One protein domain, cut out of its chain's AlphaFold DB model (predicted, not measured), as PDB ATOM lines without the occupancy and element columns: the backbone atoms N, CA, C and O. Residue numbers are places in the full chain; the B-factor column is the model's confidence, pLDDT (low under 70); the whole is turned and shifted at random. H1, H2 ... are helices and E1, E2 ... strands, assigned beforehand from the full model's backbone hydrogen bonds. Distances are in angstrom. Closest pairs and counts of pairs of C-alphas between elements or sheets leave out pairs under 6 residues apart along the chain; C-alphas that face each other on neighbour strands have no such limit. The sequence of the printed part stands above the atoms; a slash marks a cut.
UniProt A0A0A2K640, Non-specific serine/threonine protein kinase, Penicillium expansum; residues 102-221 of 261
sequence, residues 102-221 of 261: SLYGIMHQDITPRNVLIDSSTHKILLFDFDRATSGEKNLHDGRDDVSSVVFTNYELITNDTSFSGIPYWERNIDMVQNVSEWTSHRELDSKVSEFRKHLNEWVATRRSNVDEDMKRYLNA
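What this domain is: This is residues 102 to 221 of the 261 residues of the protein "Non-specific serine/threonine protein kinase" of Penicillium expansum (UniProt A0A0A2K640). Two long helices, H1 and H4, lie side by side and run opposite ways, with H1 near the middle of the domain. Long loops surround this pair, a small hairpin of E1 and E2 lies to one side with its tip, residues 119 to 124, sticking out, and the short helix H5 lies beyond the last residues of H4. The printed part has 120 residues, with two named strands and then five named helices in the order E1, E2, H1, H2, H3, H4, H5; E1 and E2 form an antiparallel sheet. The class is mostly helix, though under half of the residues are in named elements. The whole is compact, with a radius of gyration of the C-alphas of 14.8 A and spans of 40 by 36 by 27 A.

How they stand to each other: The sheet is the hairpin of E1, residues 116 to 118, and E2, residues 125 to 127, antiparallel at 145 degrees. C-alphas 117 and 126 face each other at 4.9 A; N 117 and O 126 are within hydrogen-bond range at 2.9 A, as are N 126 and O 117 at 2.8 A. Residues 106 to 107 also pair with residues 134 to 135, antiparallel. E1 is apart from H1, residues 146 to 159. H1 and H4, residues 193 to 208, touch, and the C-alphas of Val 147 and Val 204 are their closest at 6.8 A. They stand at a shallow tilt of 6 degrees, opposite ways. H1 only just touches H3, residues 175 to 178, with 3 pairs of C-alphas within 8 A, using residues 151 to 155 alone; the closest C-alphas are those of Phe 152 and Val 177, at 6.8 A. H2, residues 163 to 166, is close to H1 but not clearly touching: the closest C-alphas, of Phe 152 and Phe 164, are 7.6 A apart. H5, residues 216 to 219, touches no helix. In H1 and H4 every O i to N i+4 pair is within hydrogen-bond range; H2, H3 and H5 are too short for such a pair.

Where its parts are: E1 begins at C-alpha 116, (42.228, -47.918, 29.081). H1 measures 19.8 A from first to last C-alpha, beginning at (37.906, -35.782, 26.815). H4 measures 22.1 A and ends at C-alpha 208, (32.116, -29.926, 18.626).

The domain as a whole: The two C-alphas farthest apart, of Lys 138 and Glu 188, are 40.6 A apart. The printed part has no cut. The links E2 to H1 and H3 to H4 are long. The mean pLDDT of the printed part is 84.8; residues 102, 121, 210 to 217 and 219 are under 70.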
ATOM      1  N   SER A 102      29.073 -38.466  30.956       68.81
ATOM      2  CA  SER A 102      28.370 -37.306  30.409       68.81
ATOM      3  C   SER A 102      26.982 -37.055  31.018       68.81
ATOM      4  O   SER A 102      26.574 -35.903  31.083       68.81
ATOM      5  N   LEU A 103      26.247 -38.078  31.475       72.69
ATOM      6  CA  LEU A 103      24.958 -37.898  32.173       72.69
ATOM      7  C   LEU A 103      25.130 -37.344  33.589       72.69
ATOM      8  O   LEU A 103      24.227 -36.674  34.092       72.69
ATOM      9  N   TYR A 104      26.280 -37.609  34.204       76.69
ATOM     10  CA  TYR A 104      26.637 -37.151  35.547       76.69
ATOM     11  C   TYR A 104      27.514 -35.898  35.539       76.69
ATOM     12  O   TYR A 104      27.896 -35.398  36.597       76.69
ATOM     13  N   GLY A 105      27.823 -35.371  34.353       79.75
ATOM     14  CA  GLY A 105      28.639 -34.175  34.201       79.75
ATOM     15  C   GLY A 105      30.079 -34.383  34.649       79.75
ATOM     16  O   GLY A 105      30.675 -33.454  35.185       79.75
ATOM     17  N   ILE A 106      30.600 -35.599  34.485       83.50
ATOM     18  CA  ILE A 106      31.975 -35.966  34.812       83.50
ATOM     19  C   ILE A 106      32.802 -35.954  33.526       83.50
ATOM     20  O   ILE A 106      32.399 -36.531  32.513       83.50
ATOM     21  N   MET A 107      33.957 -35.305  33.585       85.44
ATOM     22  CA  MET A 107      35.007 -35.345  32.571       85.44
ATOM     23  C   MET A 107      36.224 -36.048  33.164       85.44
ATOM     24  O   MET A 107      36.569 -35.775  34.312       85.44
ATOM     25  N   HIS A 108      36.873 -36.939  32.417       88.12
ATOM     26  CA  HIS A 108      38.007 -37.712  32.929       88.12
ATOM     27  C   HIS A 108      39.329 -36.932  32.900       88.12
ATOM     28  O   HIS A 108      40.159 -37.099  33.789       88.12
ATOM     29  N   GLN A 109      39.549 -36.090  31.886       88.69
ATOM     30  CA  GLN A 109      40.750 -35.252  31.713       88.69
ATOM     31  C   GLN A 109      42.086 -36.014  31.556       88.69
ATOM     32  O   GLN A 109      43.160 -35.403  31.585       88.69
ATOM     33  N   ASP A 110      42.066 -37.341  31.392       90.56
ATOM     34  CA  ASP A 110      43.288 -38.151  31.206       90.56
ATOM     35  C   ASP A 110      43.049 -39.451  30.426       90.56
ATOM     36  O   ASP A 110      43.682 -40.478  30.675       90.56
ATOM     37  N   ILE A 111      42.125 -39.411  29.460       90.94
ATOM     38  CA  ILE A 111      41.905 -40.538  28.547       90.94
ATOM     39  C   ILE A 111      43.167 -40.706  27.699       90.94
ATOM     40  O   ILE A 111      43.486 -39.864  26.860       90.94
ATOM     41  N   THR A 112      43.896 -41.785  27.954       91.12
ATOM     42  CA  THR A 112      45.157 -42.140  27.294       91.12
ATOM     43  C   THR A 112      45.274 -43.662  27.221       91.12
ATOM     44  O   THR A 112      44.605 -44.340  28.004       91.12
ATOM     45  N   PRO A 113      46.120 -44.239  26.342       90.88
ATOM     46  CA  PRO A 113      46.220 -45.697  26.212       90.88
ATOM     47  C   PRO A 113      46.520 -46.428  27.526       90.88
ATOM     48  O   PRO A 113      45.992 -47.510  27.751       90.88
ATOM     49  N   ARG A 114      47.315 -45.817  28.415       89.88
ATOM     50  CA  ARG A 114      47.641 -46.375  29.739       89.88
ATOM     51  C   ARG A 114      46.446 -46.458  30.695       89.88
ATOM     52  O   ARG A 114      46.483 -47.288  31.588       89.88
ATOM     53  N   ASN A 115      45.411 -45.644  30.483       92.12
ATOM     54  CA  ASN A 115      44.238 -45.536  31.358       92.12
ATOM     55  C   ASN A 115      43.022 -46.280  30.776       92.12
ATOM     56  O   ASN A 115      41.889 -46.101  31.223       92.12
ATOM     57  N   VAL A 116      43.250 -47.120  29.759       89.44
ATOM     58  CA  VAL A 116      42.228 -47.918  29.081       89.44
ATOM     59  C   VAL A 116      42.546 -49.404  29.228       89.44
ATOM     60  O   VAL A 116      43.634 -49.852  28.877       89.44
ATOM     61  N   LEU A 117      41.570 -50.183  29.690       86.44
ATOM     62  CA  LEU A 117      41.648 -51.642  29.775       86.44
ATOM     63  C   LEU A 117      40.599 -52.288  28.870       86.44
ATOM     64  O   LEU A 117      39.610 -51.666  28.479       86.44
ATOM     65  N   ILE A 118      40.810 -53.562  28.551       83.94
ATOM     66  CA  ILE A 118      39.830 -54.392  27.854       83.94
ATOM     67  C   ILE A 118      39.428 -55.515  28.800       83.94
ATOM     68  O   ILE A 118      40.265 -56.319  29.208       83.94
ATOM     69  N   ASP A 119      38.141 -55.587  29.128       81.00
ATOM     70  CA  ASP A 119      37.577 -56.741  29.819       81.00
ATOM     71  C   ASP A 119      37.680 -57.965  28.898       81.00
ATOM     72  O   ASP A 119      37.067 -58.011  27.830       81.00
ATOM     73  N   SER A 120      38.463 -58.963  29.308       78.94
ATOM     74  CA  SER A 120      38.704 -60.170  28.510       78.94
ATOM     75  C   SER A 120      37.450 -61.017  28.262       78.94
ATOM     76  O   SER A 120      37.395 -61.746  27.274       78.94
ATOM     77  N   SER A 121      36.443 -60.919  29.131       69.75
ATOM     78  CA  SER A 121      35.220 -61.719  29.078       69.75
ATOM     79  C   SER A 121      34.117 -61.061  28.251       69.75
ATOM     80  O   SER A 121      33.382 -61.744  27.539       69.75
ATOM     81  N   THR A 122      34.006 -59.732  28.324       80.00
ATOM     82  CA  THR A 122      32.953 -58.973  27.633       80.00
ATOM     83  C   THR A 122      33.450 -58.215  26.407       80.00
ATOM     84  O   THR A 122      32.631 -57.693  25.648       80.00
ATOM     85  N   HIS A 123      34.770 -58.136  26.217       78.06
ATOM     86  CA  HIS A 123      35.440 -57.300  25.217       78.06
ATOM     87  C   HIS A 123      35.049 -55.818  25.298       78.06
ATOM     88  O   HIS A 123      35.144 -55.082  24.313       78.06
ATOM     89  N   LYS A 124      34.595 -55.361  26.469       84.00
ATOM     90  CA  LYS A 124      34.274 -53.955  26.709       84.00
ATOM     91  C   LYS A 124      35.531 -53.176  27.059       84.00
ATOM     92  O   LYS A 124      36.425 -53.673  27.739       84.00
ATOM     93  N   ILE A 125      35.548 -51.925  26.617       85.06
ATOM     94  CA  ILE A 125      36.548 -50.941  27.016       85.06
ATOM     95  C   ILE A 125      36.206 -50.450  28.422       85.06
ATOM     96  O   ILE A 125      35.072 -50.037  28.676       85.06
ATOM     97  N   LEU A 126      37.195 -50.477  29.310       83.19
ATOM     98  CA  LEU A 126      37.129 -49.937  30.661       83.19
ATOM     99  C   LEU A 126      38.049 -48.725  30.756       83.19
ATOM    100  O   LEU A 126      39.155 -48.738  30.218       83.19
ATOM    101  N   LEU A 127      37.587 -47.696  31.454       86.75
ATOM    102  CA  LEU A 127      38.364 -46.503  31.763       86.75
ATOM    103  C   LEU A 127      38.655 -46.507  33.267       86.75
ATOM    104  O   LEU A 127      37.752 -46.789  34.056       86.75
ATOM    105  N   PHE A 128      39.896 -46.231  33.652       83.88
ATOM    106  CA  PHE A 128      40.331 -46.160  35.050       83.88
ATOM    107  C   PHE A 128      41.275 -44.966  35.257       83.88
ATOM    108  O   PHE A 128      41.599 -44.285  34.289       83.88
ATOM    109  N   ASP A 129      41.722 -44.743  36.500       83.56
ATOM    110  CA  ASP A 129      42.571 -43.603  36.894       83.56
ATOM    111  C   ASP A 129      41.839 -42.246  36.797       83.56
ATOM    112  O   ASP A 129      42.139 -41.365  35.990       83.56
ATOM    113  N   PHE A 130      40.836 -42.084  37.664       86.81
ATOM    114  CA  PHE A 130      39.998 -40.886  37.759       86.81
ATOM    115  C   PHE A 130      40.633 -39.758  38.595       86.81
ATOM    116  O   PHE A 130      39.938 -38.804  38.942       86.81
ATOM    117  N   ASP A 131      41.937 -39.803  38.888       83.88
ATOM    118  CA  ASP A 131      42.629 -38.797  39.716       83.88
ATOM    119  C   ASP A 131      42.535 -37.374  39.144       83.88
ATOM    120  O   ASP A 131      42.619 -36.380  39.868       83.88
ATOM    121  N   ARG A 132      42.344 -37.263  37.824       84.94
ATOM    122  CA  ARG A 132      42.134 -35.984  37.129       84.94
ATOM    123  C   ARG A 132      40.679 -35.702  36.796       84.94
ATOM    124  O   ARG A 132      40.395 -34.668  36.192       84.94
ATOM    125  N   ALA A 133      39.759 -36.586  37.157       85.94
ATOM    126  CA  ALA A 133      38.368 -36.396  36.817       85.94
ATOM    127  C   ALA A 133      37.800 -35.152  37.512       85.94
ATOM    128  O   ALA A 133      38.152 -34.808  38.640       85.94
ATOM    129  N   THR A 134      36.895 -34.464  36.827       82.25
ATOM    130  CA  THR A 134      36.187 -33.309  37.371       82.25
ATOM    131  C   THR A 134      34.694 -33.414  37.110       82.25
ATOM    132  O   THR A 134      34.266 -33.966  36.096       82.25
ATOM    133  N   SER A 135      33.901 -32.849  38.020       79.62
ATOM    134  CA  SER A 135      32.514 -32.492  37.755       79.62
ATOM    135  C   SER A 135      32.312 -30.999  37.990       79.62
ATOM    136  O   SER A 135      32.358 -30.514  39.122       79.62
ATOM    137  N   GLY A 136      32.060 -30.250  36.917       71.50
ATOM    138  CA  GLY A 136      31.949 -28.796  36.986       71.50
ATOM    139  C   GLY A 136      33.195 -28.050  36.522       71.50
ATOM    140  O   GLY A 136      33.990 -28.554  35.742       71.50
ATOM    141  N   GLU A 137      33.337 -26.815  37.005       71.00
ATOM    142  CA  GLU A 137      34.467 -25.931  36.679       71.00
ATOM    143  C   GLU A 137      35.654 -26.108  37.644       71.00
ATOM    144  O   GLU A 137      36.779 -25.714  37.345       71.00
ATOM    145  N   LYS A 138      35.429 -26.714  38.816       71.56
ATOM    146  CA  LYS A 138      36.472 -26.927  39.827       71.56
ATOM    147  C   LYS A 138      37.456 -27.994  39.341       71.56
ATOM    148  O   LYS A 138      37.029 -29.066  38.934       71.56
ATOM    149  N   ASN A 139      38.763 -27.731  39.407       71.62
ATOM    150  CA  ASN A 139      39.819 -28.619  38.883       71.62
ATOM    151  C   ASN A 139      39.724 -28.900  37.370       71.62
ATOM    152  O   ASN A 139      40.312 -29.863  36.878       71.62
ATOM    153  N   LEU A 140      38.987 -28.072  36.627       75.44
ATOM    154  CA  LEU A 140      39.016 -28.110  35.176       75.44
ATOM    155  C   LEU A 140      40.361 -27.553  34.700       75.44
ATOM    156  O   LEU A 140      40.694 -26.396  34.958       75.44
ATOM    157  N   HIS A 141      41.138 -28.382  34.015       74.50
ATOM    158  CA  HIS A 141      42.403 -27.979  33.430       74.50
ATOM    159  C   HIS A 141      42.188 -27.525  31.986       74.50
ATOM    160  O   HIS A 141      41.589 -28.233  31.176       74.50
ATOM    161  N   ASP A 142      42.724 -26.353  31.651       75.19
ATOM    162  CA  ASP A 142      42.709 -25.862  30.275       75.19
ATOM    163  C   ASP A 142      43.426 -26.850  29.334       75.19
ATOM    164  O   ASP A 142      44.462 -27.408  29.695       75.19
ATOM    165  N   GLY A 143      42.856 -27.113  28.158       73.06
ATOM    166  CA  GLY A 143      43.379 -28.081  27.182       73.06
ATOM    167  C   GLY A 143      43.205 -29.571  27.530       73.06
ATOM    168  O   GLY A 143      43.714 -30.426  26.804       73.06
ATOM    169  N   ARG A 144      42.495 -29.926  28.613       78.25
ATOM    170  CA  ARG A 144      42.290 -31.321  29.061       78.25
ATOM    171  C   ARG A 144      40.876 -31.860  28.832       78.25
ATOM    172  O   ARG A 144      40.321 -32.556  29.675       78.25
ATOM    173  N   ASP A 145      40.286 -31.577  27.680       83.38
ATOM    174  CA  ASP A 145      38.969 -32.126  27.370       83.38
ATOM    175  C   ASP A 145      39.031 -33.589  26.874       83.38
ATOM    176  O   ASP A 145      39.988 -34.027  26.220       83.38
ATOM    177  N   ASP A 146      37.984 -34.361  27.176       88.00
ATOM    178  CA  ASP A 146      37.906 -35.782  26.815       88.00
ATOM    179  C   ASP A 146      37.830 -36.014  25.292       88.00
ATOM    180  O   ASP A 146      38.250 -37.067  24.813       88.00
ATOM    181  N   VAL A 147      37.336 -35.049  24.500       88.12
ATOM    182  CA  VAL A 147      37.260 -35.168  23.028       88.12
ATOM    183  C   VAL A 147      38.662 -35.160  22.439       88.12
ATOM    184  O   VAL A 147      39.014 -36.055  21.670       88.12
ATOM    185  N   SER A 148      39.475 -34.184  22.837       89.25
ATOM    186  CA  SER A 148      40.880 -34.097  22.443       89.25
ATOM    187  C   SER A 148      41.649 -35.332  22.893       89.25
ATOM    188  O   SER A 148      42.365 -35.943  22.102       89.25
ATOM    189  N   SER A 149      41.432 -35.763  24.134       90.56
ATOM    190  CA  SER A 149      42.094 -36.939  24.706       90.56
ATOM    191  C   SER A 149      41.795 -38.227  23.919       90.56
ATOM    192  O   SER A 149      42.710 -38.999  23.629       90.56
ATOM    193  N   VAL A 150      40.549 -38.427  23.464       92.62
ATOM    194  CA  VAL A 150      40.173 -39.552  22.582       92.62
ATOM    195  C   VAL A 150      40.881 -39.481  21.225       92.62
ATOM    196  O   VAL A 150      41.328 -40.515  20.729       92.62
ATOM    197  N   VAL A 151      41.024 -38.290  20.633       93.94
ATOM    198  CA  VAL A 151      41.728 -38.111  19.349       93.94
ATOM    199  C   VAL A 151      43.192 -38.541  19.457       93.94
ATOM    200  O   VAL A 151      43.649 -39.353  18.651       93.94
ATOM    201  N   PHE A 152      43.910 -38.055  20.475       94.38
ATOM    202  CA  PHE A 152      45.304 -38.447  20.714       94.38
ATOM    203  C   PHE A 152      45.432 -39.937  21.050       94.38
ATOM    204  O   PHE A 152      46.299 -40.614  20.503       94.38
ATOM    205  N   THR A 153      44.534 -40.470  21.884       93.88
ATOM    206  CA  THR A 153      44.526 -41.894  22.254       93.88
ATOM    207  C   THR A 153      44.329 -42.792  21.039       93.88
ATOM    208  O   THR A 153      45.041 -43.776  20.877       93.88
ATOM    209  N   ASN A 154      43.378 -42.462  20.159       94.12
ATOM    210  CA  ASN A 154      43.111 -43.261  18.967       94.12
ATOM    211  C   ASN A 154      44.296 -43.244  17.993       94.12
ATOM    212  O   ASN A 154      44.644 -44.288  17.443       94.12
ATOM    213  N   TYR A 155      44.941 -42.084  17.833       95.31
ATOM    214  CA  TYR A 155      46.170 -41.958  17.057       95.31
ATOM    215  C   TYR A 155      47.281 -42.848  17.615       95.31
ATOM    216  O   TYR A 155      47.756 -43.727  16.899       95.31
ATOM    217  N   GLU A 156      47.625 -42.693  18.897       94.62
ATOM    218  CA  GLU A 156      48.695 -43.458  19.553       94.62
ATOM    219  C   GLU A 156      48.416 -44.969  19.511       94.62
ATOM    220  O   GLU A 156      49.310 -45.763  19.228       94.62
ATOM    221  N   LEU A 157      47.159 -45.388  19.701       92.75
ATOM    222  CA  LEU A 157      46.782 -46.792  19.554       92.75
ATOM    223  C   LEU A 157      46.986 -47.289  18.120       92.75
ATOM    224  O   LEU A 157      47.489 -48.384  17.939       92.75
ATOM    225  N   ILE A 158      46.629 -46.544  17.079       93.94
ATOM    226  CA  ILE A 158      46.770 -47.046  15.702       93.94
ATOM    227  C   ILE A 158      48.234 -47.038  15.237       93.94
ATOM    228  O   ILE A 158      48.674 -47.989  14.580       93.94
ATOM    229  N   THR A 159      48.977 -45.980  15.565       94.38
ATOM    230  CA  THR A 159      50.309 -45.703  15.010       94.38
ATOM    231  C   THR A 159      51.457 -46.068  15.942       94.38
ATOM    232  O   THR A 159      52.595 -46.141  15.497       94.38
ATOM    233  N   ASN A 160      51.199 -46.304  17.231       93.00
ATOM    234  CA  ASN A 160      52.240 -46.437  18.256       93.00
ATOM    235  C   ASN A 160      53.189 -45.216  18.335       93.00
ATOM    236  O   ASN A 160      54.284 -45.321  18.886       93.00
ATOM    237  N   ASP A 161      52.792 -44.073  17.764       92.62
ATOM    238  CA  ASP A 161      53.552 -42.826  17.792       92.62
ATOM    239  C   ASP A 161      53.174 -42.015  19.037       92.62
ATOM    240  O   ASP A 161      52.063 -41.496  19.161       92.62
ATOM    241  N   THR A 162      54.131 -41.897  19.958       91.81
ATOM    242  CA  THR A 162      53.994 -41.184  21.234       91.81
ATOM    243  C   THR A 162      54.571 -39.763  21.189       91.81
ATOM    244  O   THR A 162      54.791 -39.151  22.237       91.81
ATOM    245  N   SER A 163      54.880 -39.223  20.005       90.88
ATOM    246  CA  SER A 163      55.518 -37.905  19.841       90.88
ATOM    247  C   SER A 163      54.699 -36.764  20.446       90.88
ATOM    248  O   SER A 163      55.262 -35.827  21.016       90.88
ATOM    249  N   PHE A 164      53.370 -36.869  20.414       90.31
ATOM    250  CA  PHE A 164      52.473 -35.884  21.017       90.31
ATOM    251  C   PHE A 164      52.368 -35.997  22.544       90.31
ATOM    252  O   PHE A 164      51.992 -35.033  23.215       90.31
ATOM    253  N   SER A 165      52.729 -37.144  23.124       84.00
ATOM    254  CA  SER A 165      52.554 -37.421  24.555       84.00
ATOM    255  C   SER A 165      53.501 -36.589  25.426       84.00
ATOM    256  O   SER A 165      53.169 -36.296  26.574       84.00
ATOM    257  N   GLY A 166      54.628 -36.135  24.865       83.50
ATOM    258  CA  GLY A 166      55.564 -35.207  25.509       83.50
ATOM    259  C   GLY A 166      55.181 -33.725  25.408       83.50
ATOM    260  O   GLY A 166      55.769 -32.904  26.110       83.50
ATOM    261  N   ILE A 167      54.203 -33.366  24.569       88.12
ATOM    262  CA  ILE A 167      53.738 -31.978  24.438       88.12
ATOM    263  C   ILE A 167      52.867 -31.646  25.655       88.12
ATOM    264  O   ILE A 167      51.977 -32.440  25.985       88.12
ATOM    265  N   PRO A 168      53.069 -30.509  26.338       87.25
ATOM    266  CA  PRO A 168      52.201 -30.107  27.437       87.25
ATOM    267  C   PRO A 168      50.734 -29.998  27.009       87.25
ATOM    268  O   PRO A 168      50.431 -29.566  25.903       87.25
ATOM    269  N   TYR A 169      49.803 -30.387  27.879       83.50
ATOM    270  CA  TYR A 169      48.387 -30.495  27.506       83.50
ATOM    271  C   TYR A 169      47.754 -29.154  27.089       83.50
ATOM    272  O   TYR A 169      46.899 -29.145  26.215       83.50
ATOM    273  N   TRP A 170      48.221 -28.027  27.637       83.06
ATOM    274  CA  TRP A 170      47.781 -26.678  27.255       83.06
ATOM    275  C   TRP A 170      48.312 -26.215  25.884       83.06
ATOM    276  O   TRP A 170      47.856 -25.209  25.354       83.06
ATOM    277  N   GLU A 171      49.275 -26.931  25.299       86.69
ATOM    278  CA  GLU A 171      49.804 -26.672  23.949       86.69
ATOM    279  C   GLU A 171      49.226 -27.633  22.901       86.69
ATOM    280  O   GLU A 171      49.447 -27.453  21.701       86.69
ATOM    281  N   ARG A 172      48.490 -28.664  23.331       87.06
ATOM    282  CA  ARG A 172      47.893 -29.642  22.423       87.06
ATOM    283  C   ARG A 172      46.637 -29.078  21.777       87.06
ATOM    284  O   ARG A 172      45.789 -28.478  22.425       87.06
ATOM    285  N   ASN A 173      46.489 -29.373  20.493       87.38
ATOM    286  CA  ASN A 173      45.280 -29.105  19.728       87.38
ATOM    287  C   ASN A 173      44.960 -30.320  18.848       87.38
ATOM    288  O   ASN A 173      45.874 -30.955  18.319       87.38
ATOM    289  N   ILE A 174      43.674 -30.625  18.662       89.38
ATOM    290  CA  ILE A 174      43.210 -31.762  17.850       89.38
ATOM    291  C   ILE A 174      43.717 -31.696  16.405       89.38
ATOM    292  O   ILE A 174      44.002 -32.737  15.808       89.38
ATOM    293  N   ASP A 175      43.920 -30.485  15.876       91.12
ATOM    294  CA  ASP A 175      44.425 -30.279  14.520       91.12
ATOM    295  C   ASP A 175      45.823 -30.879  14.330       91.12
ATOM    296  O   ASP A 175      46.163 -31.272  13.218       91.12
ATOM    297  N   MET A 176      46.627 -31.003  15.395       93.06
ATOM    298  CA  MET A 176      47.947 -31.644  15.323       93.06
ATOM    299  C   MET A 176      47.847 -33.087  14.826       93.06
ATOM    300  O   MET A 176      48.693 -33.523  14.056       93.06
ATOM    301  N   VAL A 177      46.796 -33.801  15.236       92.62
ATOM    302  CA  VAL A 177      46.529 -35.196  14.864       92.62
ATOM    303  C   VAL A 177      45.677 -35.272  13.595       92.62
ATOM    304  O   VAL A 177      45.945 -36.091  12.710       92.62
ATOM    305  N   GLN A 178      44.660 -34.414  13.467       88.56
ATOM    306  CA  GLN A 178      43.765 -34.427  12.307       88.56
ATOM    307  C   GLN A 178      44.477 -34.012  11.010       88.56
ATOM    308  O   GLN A 178      44.168 -34.578   9.957       88.56
ATOM    309  N   ASN A 179      45.472 -33.117  11.086       92.19
ATOM    310  CA  ASN A 179      46.273 -32.681   9.937       92.19
ATOM    311  C   ASN A 179      47.405 -33.645   9.560       92.19
ATOM    312  O   ASN A 179      48.059 -33.430   8.537       92.19
ATOM    313  N   VAL A 180      47.644 -34.714  10.330       92.50
ATOM    314  CA  VAL A 180      48.586 -35.761   9.915       92.50
ATOM    315  C   VAL A 180      48.055 -36.396   8.631       92.50
ATOM    316  O   VAL A 180      46.974 -36.987   8.619       92.50
ATOM    317  N   SER A 181      48.797 -36.276   7.531       86.81
ATOM    318  CA  SER A 181      48.354 -36.738   6.211       86.81
ATOM    319  C   SER A 181      48.081 -38.243   6.195       86.81
ATOM    320  O   SER A 181      47.020 -38.671   5.744       86.81
ATOM    321  N   GLU A 182      48.972 -39.039   6.782       90.19
ATOM    322  CA  GLU A 182      48.888 -40.497   6.806       90.19
ATOM    323  C   GLU A 182      49.140 -41.051   8.210       90.19
ATOM    324  O   GLU A 182      50.104 -40.695   8.882       90.19
ATOM    325  N   TRP A 183      48.250 -41.934   8.663       94.75
ATOM    326  CA  TRP A 183      48.407 -42.660   9.920       94.75
ATOM    327  C   TRP A 183      48.976 -44.037   9.580       94.75
ATOM    328  O   TRP A 183      48.240 -44.923   9.141       94.75
ATOM    329  N   THR A 184      50.290 -44.198   9.740       93.62
ATOM    330  CA  THR A 184      50.954 -45.488   9.509       93.62
ATOM    331  C   THR A 184      50.550 -46.440  10.623       93.62
ATOM    332  O   THR A 184      50.822 -46.165  11.787       93.62
ATOM    333  N   SER A 185      49.867 -47.535  10.292       93.62
ATOM    334  CA  SER A 185      49.462 -48.506  11.305       93.62
ATOM    335  C   SER A 185      50.614 -49.438  11.661       93.62
ATOM    336  O   SER A 185      51.276 -49.983  10.780       93.62
ATOM    337  N   HIS A 186      50.814 -49.650  12.959       90.19
ATOM    338  CA  HIS A 186      51.833 -50.554  13.498       90.19
ATOM    339  C   HIS A 186      51.223 -51.782  14.193       90.19
ATOM    340  O   HIS A 186      51.864 -52.410  15.034       90.19
ATOM    341  N   ARG A 187      49.973 -52.127  13.860       89.25
ATOM    342  CA  ARG A 187      49.259 -53.299  14.385       89.25
ATOM    343  C   ARG A 187      48.220 -53.811  13.396       89.25
ATOM    344  O   ARG A 187      47.857 -53.116  12.452       89.25
ATOM    345  N   GLU A 188      47.732 -55.023  13.627       92.81
ATOM    346  CA  GLU A 188      46.589 -55.542  12.881       92.81
ATOM    347  C   GLU A 188      45.310 -54.817  13.310       92.81
ATOM    348  O   GLU A 188      45.063 -54.609  14.499       92.81
ATOM    349  N   LEU A 189      44.513 -54.412  12.325       93.88
ATOM    350  CA  LEU A 189      43.230 -53.746  12.510       93.88
ATOM    351  C   LEU A 189      42.146 -54.561  11.804       93.88
ATOM    352  O   LEU A 189      42.390 -55.163  10.758       93.88
ATOM    353  N   ASP A 190      40.933 -54.531  12.343       93.31
ATOM    354  CA  ASP A 190      39.745 -55.155  11.747       93.31
ATOM    355  C   ASP A 190      39.173 -54.352  10.561       93.31
ATOM    356  O   ASP A 190      38.284 -54.818   9.846       93.31
ATOM    357  N   SER A 191      39.702 -53.151  10.324       94.62
ATOM    358  CA  SER A 191      39.311 -52.264   9.236       94.62
ATOM    359  C   SER A 191      40.474 -51.385   8.769       94.62
ATOM    360  O   SER A 191      41.567 -51.370   9.336       94.62
ATOM    361  N   LYS A 192      40.252 -50.625   7.694       95.00
ATOM    362  CA  LYS A 192      41.240 -49.681   7.161       95.00
ATOM    363  C   LYS A 192      41.344 -48.461   8.069       95.00
ATOM    364  O   LYS A 192      40.331 -47.927   8.511       95.00
ATOM    365  N   VAL A 193      42.556 -47.928   8.227       95.31
ATOM    366  CA  VAL A 193      42.818 -46.690   8.988       95.31
ATOM    367  C   VAL A 193      41.936 -45.516   8.531       95.31
ATOM    368  O   VAL A 193      41.501 -44.709   9.349       95.31
ATOM    369  N   SER A 194      41.601 -45.441   7.240       94.25
ATOM    370  CA  SER A 194      40.686 -44.429   6.698       94.25
ATOM    371  C   SER A 194      39.283 -44.479   7.311       94.25
ATOM    372  O   SER A 194      38.685 -43.427   7.521       94.25
ATOM    373  N   GLU A 195      38.766 -45.672   7.619       95.19
ATOM    374  CA  GLU A 195      37.444 -45.838   8.235       95.19
ATOM    375  C   GLU A 195      37.462 -45.373   9.695       95.19
ATOM    376  O   GLU A 195      36.575 -44.626  10.106       95.19
ATOM    377  N   PHE A 196      38.516 -45.711  10.449       93.38
ATOM    378  CA  PHE A 196      38.713 -45.196  11.810       93.38
ATOM    379  C   PHE A 196      38.795 -43.670  11.829       93.38
ATOM    380  O   PHE A 196      38.085 -43.023  12.594       93.38
ATOM    381  N   ARG A 197      39.610 -43.084  10.942       94.06
ATOM    382  CA  ARG A 197      39.757 -41.625  10.834       94.06
ATOM    383  C   ARG A 197      38.446 -40.944  10.459       94.06
ATOM    384  O   ARG A 197      38.118 -39.906  11.027       94.06
ATOM    385  N   LYS A 198      37.690 -41.523   9.524       94.06
ATOM    386  CA  LYS A 198      36.369 -41.020   9.142       94.06
ATOM    387  C   LYS A 198      35.420 -41.024  10.340       94.06
ATOM    388  O   LYS A 198      34.852 -39.982  10.654       94.06
ATOM    389  N   HIS A 199      35.311 -42.155  11.038       95.00
ATOM    390  CA  HIS A 199      34.441 -42.284  12.204       95.00
ATOM    391  C   HIS A 199      34.840 -41.323  13.331       95.00
ATOM    392  O   HIS A 199      33.985 -40.652  13.904       95.00
ATOM    393  N   LEU A 200      36.142 -41.197  13.609       93.75
ATOM    394  CA  LEU A 200      36.666 -40.256  14.597       93.75
ATOM    395  C   LEU A 200      36.306 -38.811  14.235       93.75
ATOM    396  O   LEU A 200      35.817 -38.075  15.084       93.75
ATOM    397  N   ASN A 201      36.492 -38.405  12.978       92.31
ATOM    398  CA  ASN A 201      36.173 -37.047  12.536       92.31
ATOM    399  C   ASN A 201      34.670 -36.744  12.615       92.31
ATOM    400  O   ASN A 201      34.295 -35.665  13.065       92.31
ATOM    401  N   GLU A 202      33.807 -37.689  12.232       92.75
ATOM    402  CA  GLU A 202      32.350 -37.566  12.387       92.75
ATOM    403  C   GLU A 202      31.951 -37.460  13.870       92.75
ATOM    404  O   GLU A 202      31.114 -36.632  14.244       92.75
ATOM    405  N   TRP A 203      32.592 -38.246  14.738       90.81
ATOM    406  CA  TRP A 203      32.381 -38.229  16.185       90.81
ATOM    407  C   TRP A 203      32.826 -36.908  16.826       90.81
ATOM    408  O   TRP A 203      32.088 -36.350  17.645       90.81
ATOM    409  N   VAL A 204      33.990 -36.381  16.425       89.88
ATOM    410  CA  VAL A 204      34.503 -35.068  16.853       89.88
ATOM    411  C   VAL A 204      33.564 -33.968  16.374       89.88
ATOM    412  O   VAL A 204      33.133 -33.156  17.187       89.88
ATOM    413  N   ALA A 205      33.187 -33.965  15.091       88.94
ATOM    414  CA  ALA A 205      32.272 -32.975  14.527       88.94
ATOM    415  C   ALA A 205      30.923 -32.967  15.259       88.94
ATOM    416  O   ALA A 205      30.408 -31.902  15.577       88.94
ATOM    417  N   THR A 206      30.388 -34.142  15.597       85.12
ATOM    418  CA  THR A 206      29.142 -34.270  16.368       85.12
ATOM    419  C   THR A 206      29.260 -33.670  17.768       85.12
ATOM    420  O   THR A 206      28.306 -33.086  18.272       85.12
ATOM    421  N   ARG A 207      30.419 -33.813  18.417       80.88
ATOM    422  CA  ARG A 207      30.648 -33.299  19.775       80.88
ATOM    423  C   ARG A 207      30.979 -31.811  19.796       80.88
ATOM    424  O   ARG A 207      30.546 -31.125  20.709       80.88
ATOM    425  N   ARG A 208      31.687 -31.323  18.776       80.38
ATOM    426  CA  ARG A 208      32.116 -29.926  18.626       80.38
ATOM    427  C   ARG A 208      31.125 -29.051  17.841       80.38
ATOM    428  O   ARG A 208      31.367 -27.855  17.728       80.38
ATOM    429  N   SER A 209      30.033 -29.601  17.296       73.12
ATOM    430  CA  SER A 209      29.073 -28.858  16.453       73.12
ATOM    431  C   SER A 209      28.435 -27.662  17.165       73.12
ATOM    432  O   SER A 209      28.115 -26.672  16.513       73.12
ATOM    433  N   ASN A 210      28.325 -27.724  18.493       66.12
ATOM    434  CA  ASN A 210      27.935 -26.613  19.351       66.12
ATOM    435  C   ASN A 210      29.104 -26.274  20.288       66.12
ATOM    436  O   ASN A 210      29.129 -26.703  21.439       66.12
ATOM    437  N   VAL A 211      30.086 -25.510  19.799       56.62
ATOM    438  CA  VAL A 211      31.288 -25.103  20.564       56.62
ATOM    439  C   VAL A 211      30.917 -24.430  21.894       56.62
ATOM    440  O   VAL A 211      31.530 -24.707  22.922       56.62
ATOM    441  N   ASP A 212      29.839 -23.638  21.904       55.06
ATOM    442  CA  ASP A 212      29.297 -23.008  23.113       55.06
ATOM    443  C   ASP A 212      28.673 -24.001  24.109       55.06
ATOM    444  O   ASP A 212      28.382 -23.610  25.239       55.06
ATOM    445  N   GLU A 213      28.423 -25.252  23.713       55.41
ATOM    446  CA  GLU A 213      27.811 -26.301  24.534       55.41
ATOM    447  C   GLU A 213      28.762 -27.438  24.910       55.41
ATOM    448  O   GLU A 213      28.402 -28.278  25.733       55.41
ATOM    449  N   ASP A 214      29.974 -27.485  24.362       61.28
ATOM    450  CA  ASP A 214      30.831 -28.663  24.514       61.28
ATOM    451  C   ASP A 214      31.267 -28.879  25.975       61.28
ATOM    452  O   ASP A 214      31.224 -29.999  26.479       61.28
ATOM    453  N   MET A 215      31.543 -27.790  26.705       62.56
ATOM    454  CA  MET A 215      31.661 -27.810  28.170       62.56
ATOM    455  C   MET A 215      30.303 -27.758  28.868       62.56
ATOM    456  O   MET A 215      30.101 -28.429  29.884       62.56
ATOM    457  N   LYS A 216      29.329 -27.014  28.321       64.75
ATOM    458  CA  LYS A 216      28.005 -26.900  28.949       64.75
ATOM    459  C   LYS A 216      27.283 -28.237  29.041       64.75
ATOM    460  O   LYS A 216      26.503 -28.398  29.961       64.75
ATOM    461  N   ARG A 217      27.537 -29.216  28.167       68.62
ATOM    462  CA  ARG A 217      26.915 -30.547  28.261       68.62
ATOM    463  C   ARG A 217      27.307 -31.273  29.547       68.62
ATOM    464  O   ARG A 217      26.488 -31.992  30.103       68.62
ATOM    465  N   TYR A 218      28.537 -31.062  30.023       71.00
ATOM    466  CA  TYR A 218      28.996 -31.598  31.300       71.00
ATOM    467  C   TYR A 218      28.458 -30.745  32.455       71.00
ATOM    468  O   TYR A 218      27.944 -31.281  33.433       71.00
ATOM    469  N   LEU A 219      28.492 -29.412  32.323       68.56
ATOM    470  CA  LEU A 219      27.994 -28.495  33.359       68.56
ATOM    471  C   LEU A 219      26.469 -28.578  33.576       68.56
ATOM    472  O   LEU A 219      26.014 -28.400  34.708       68.56
ATOM    473  N   ASN A 220      25.712 -28.881  32.518       72.62
ATOM    474  CA  ASN A 220      24.249 -28.980  32.465       72.62
ATOM    475  C   ASN A 220      23.765 -30.437  32.420       72.62
ATOM    476  O   ASN A 220      22.633 -30.699  32.003       72.62
ATOM    477  N   ALA A 221      24.621 -31.392  32.781       74.88
ATOM    478  CA  ALA A 221      24.269 -32.800  32.744       74.88
ATOM    479  C   ALA A 221      23.011 -33.078  33.597       74.88
ATOM    480  O   ALA A 221      22.896 -32.558  34.712       74.88
TER     481      ALA A 221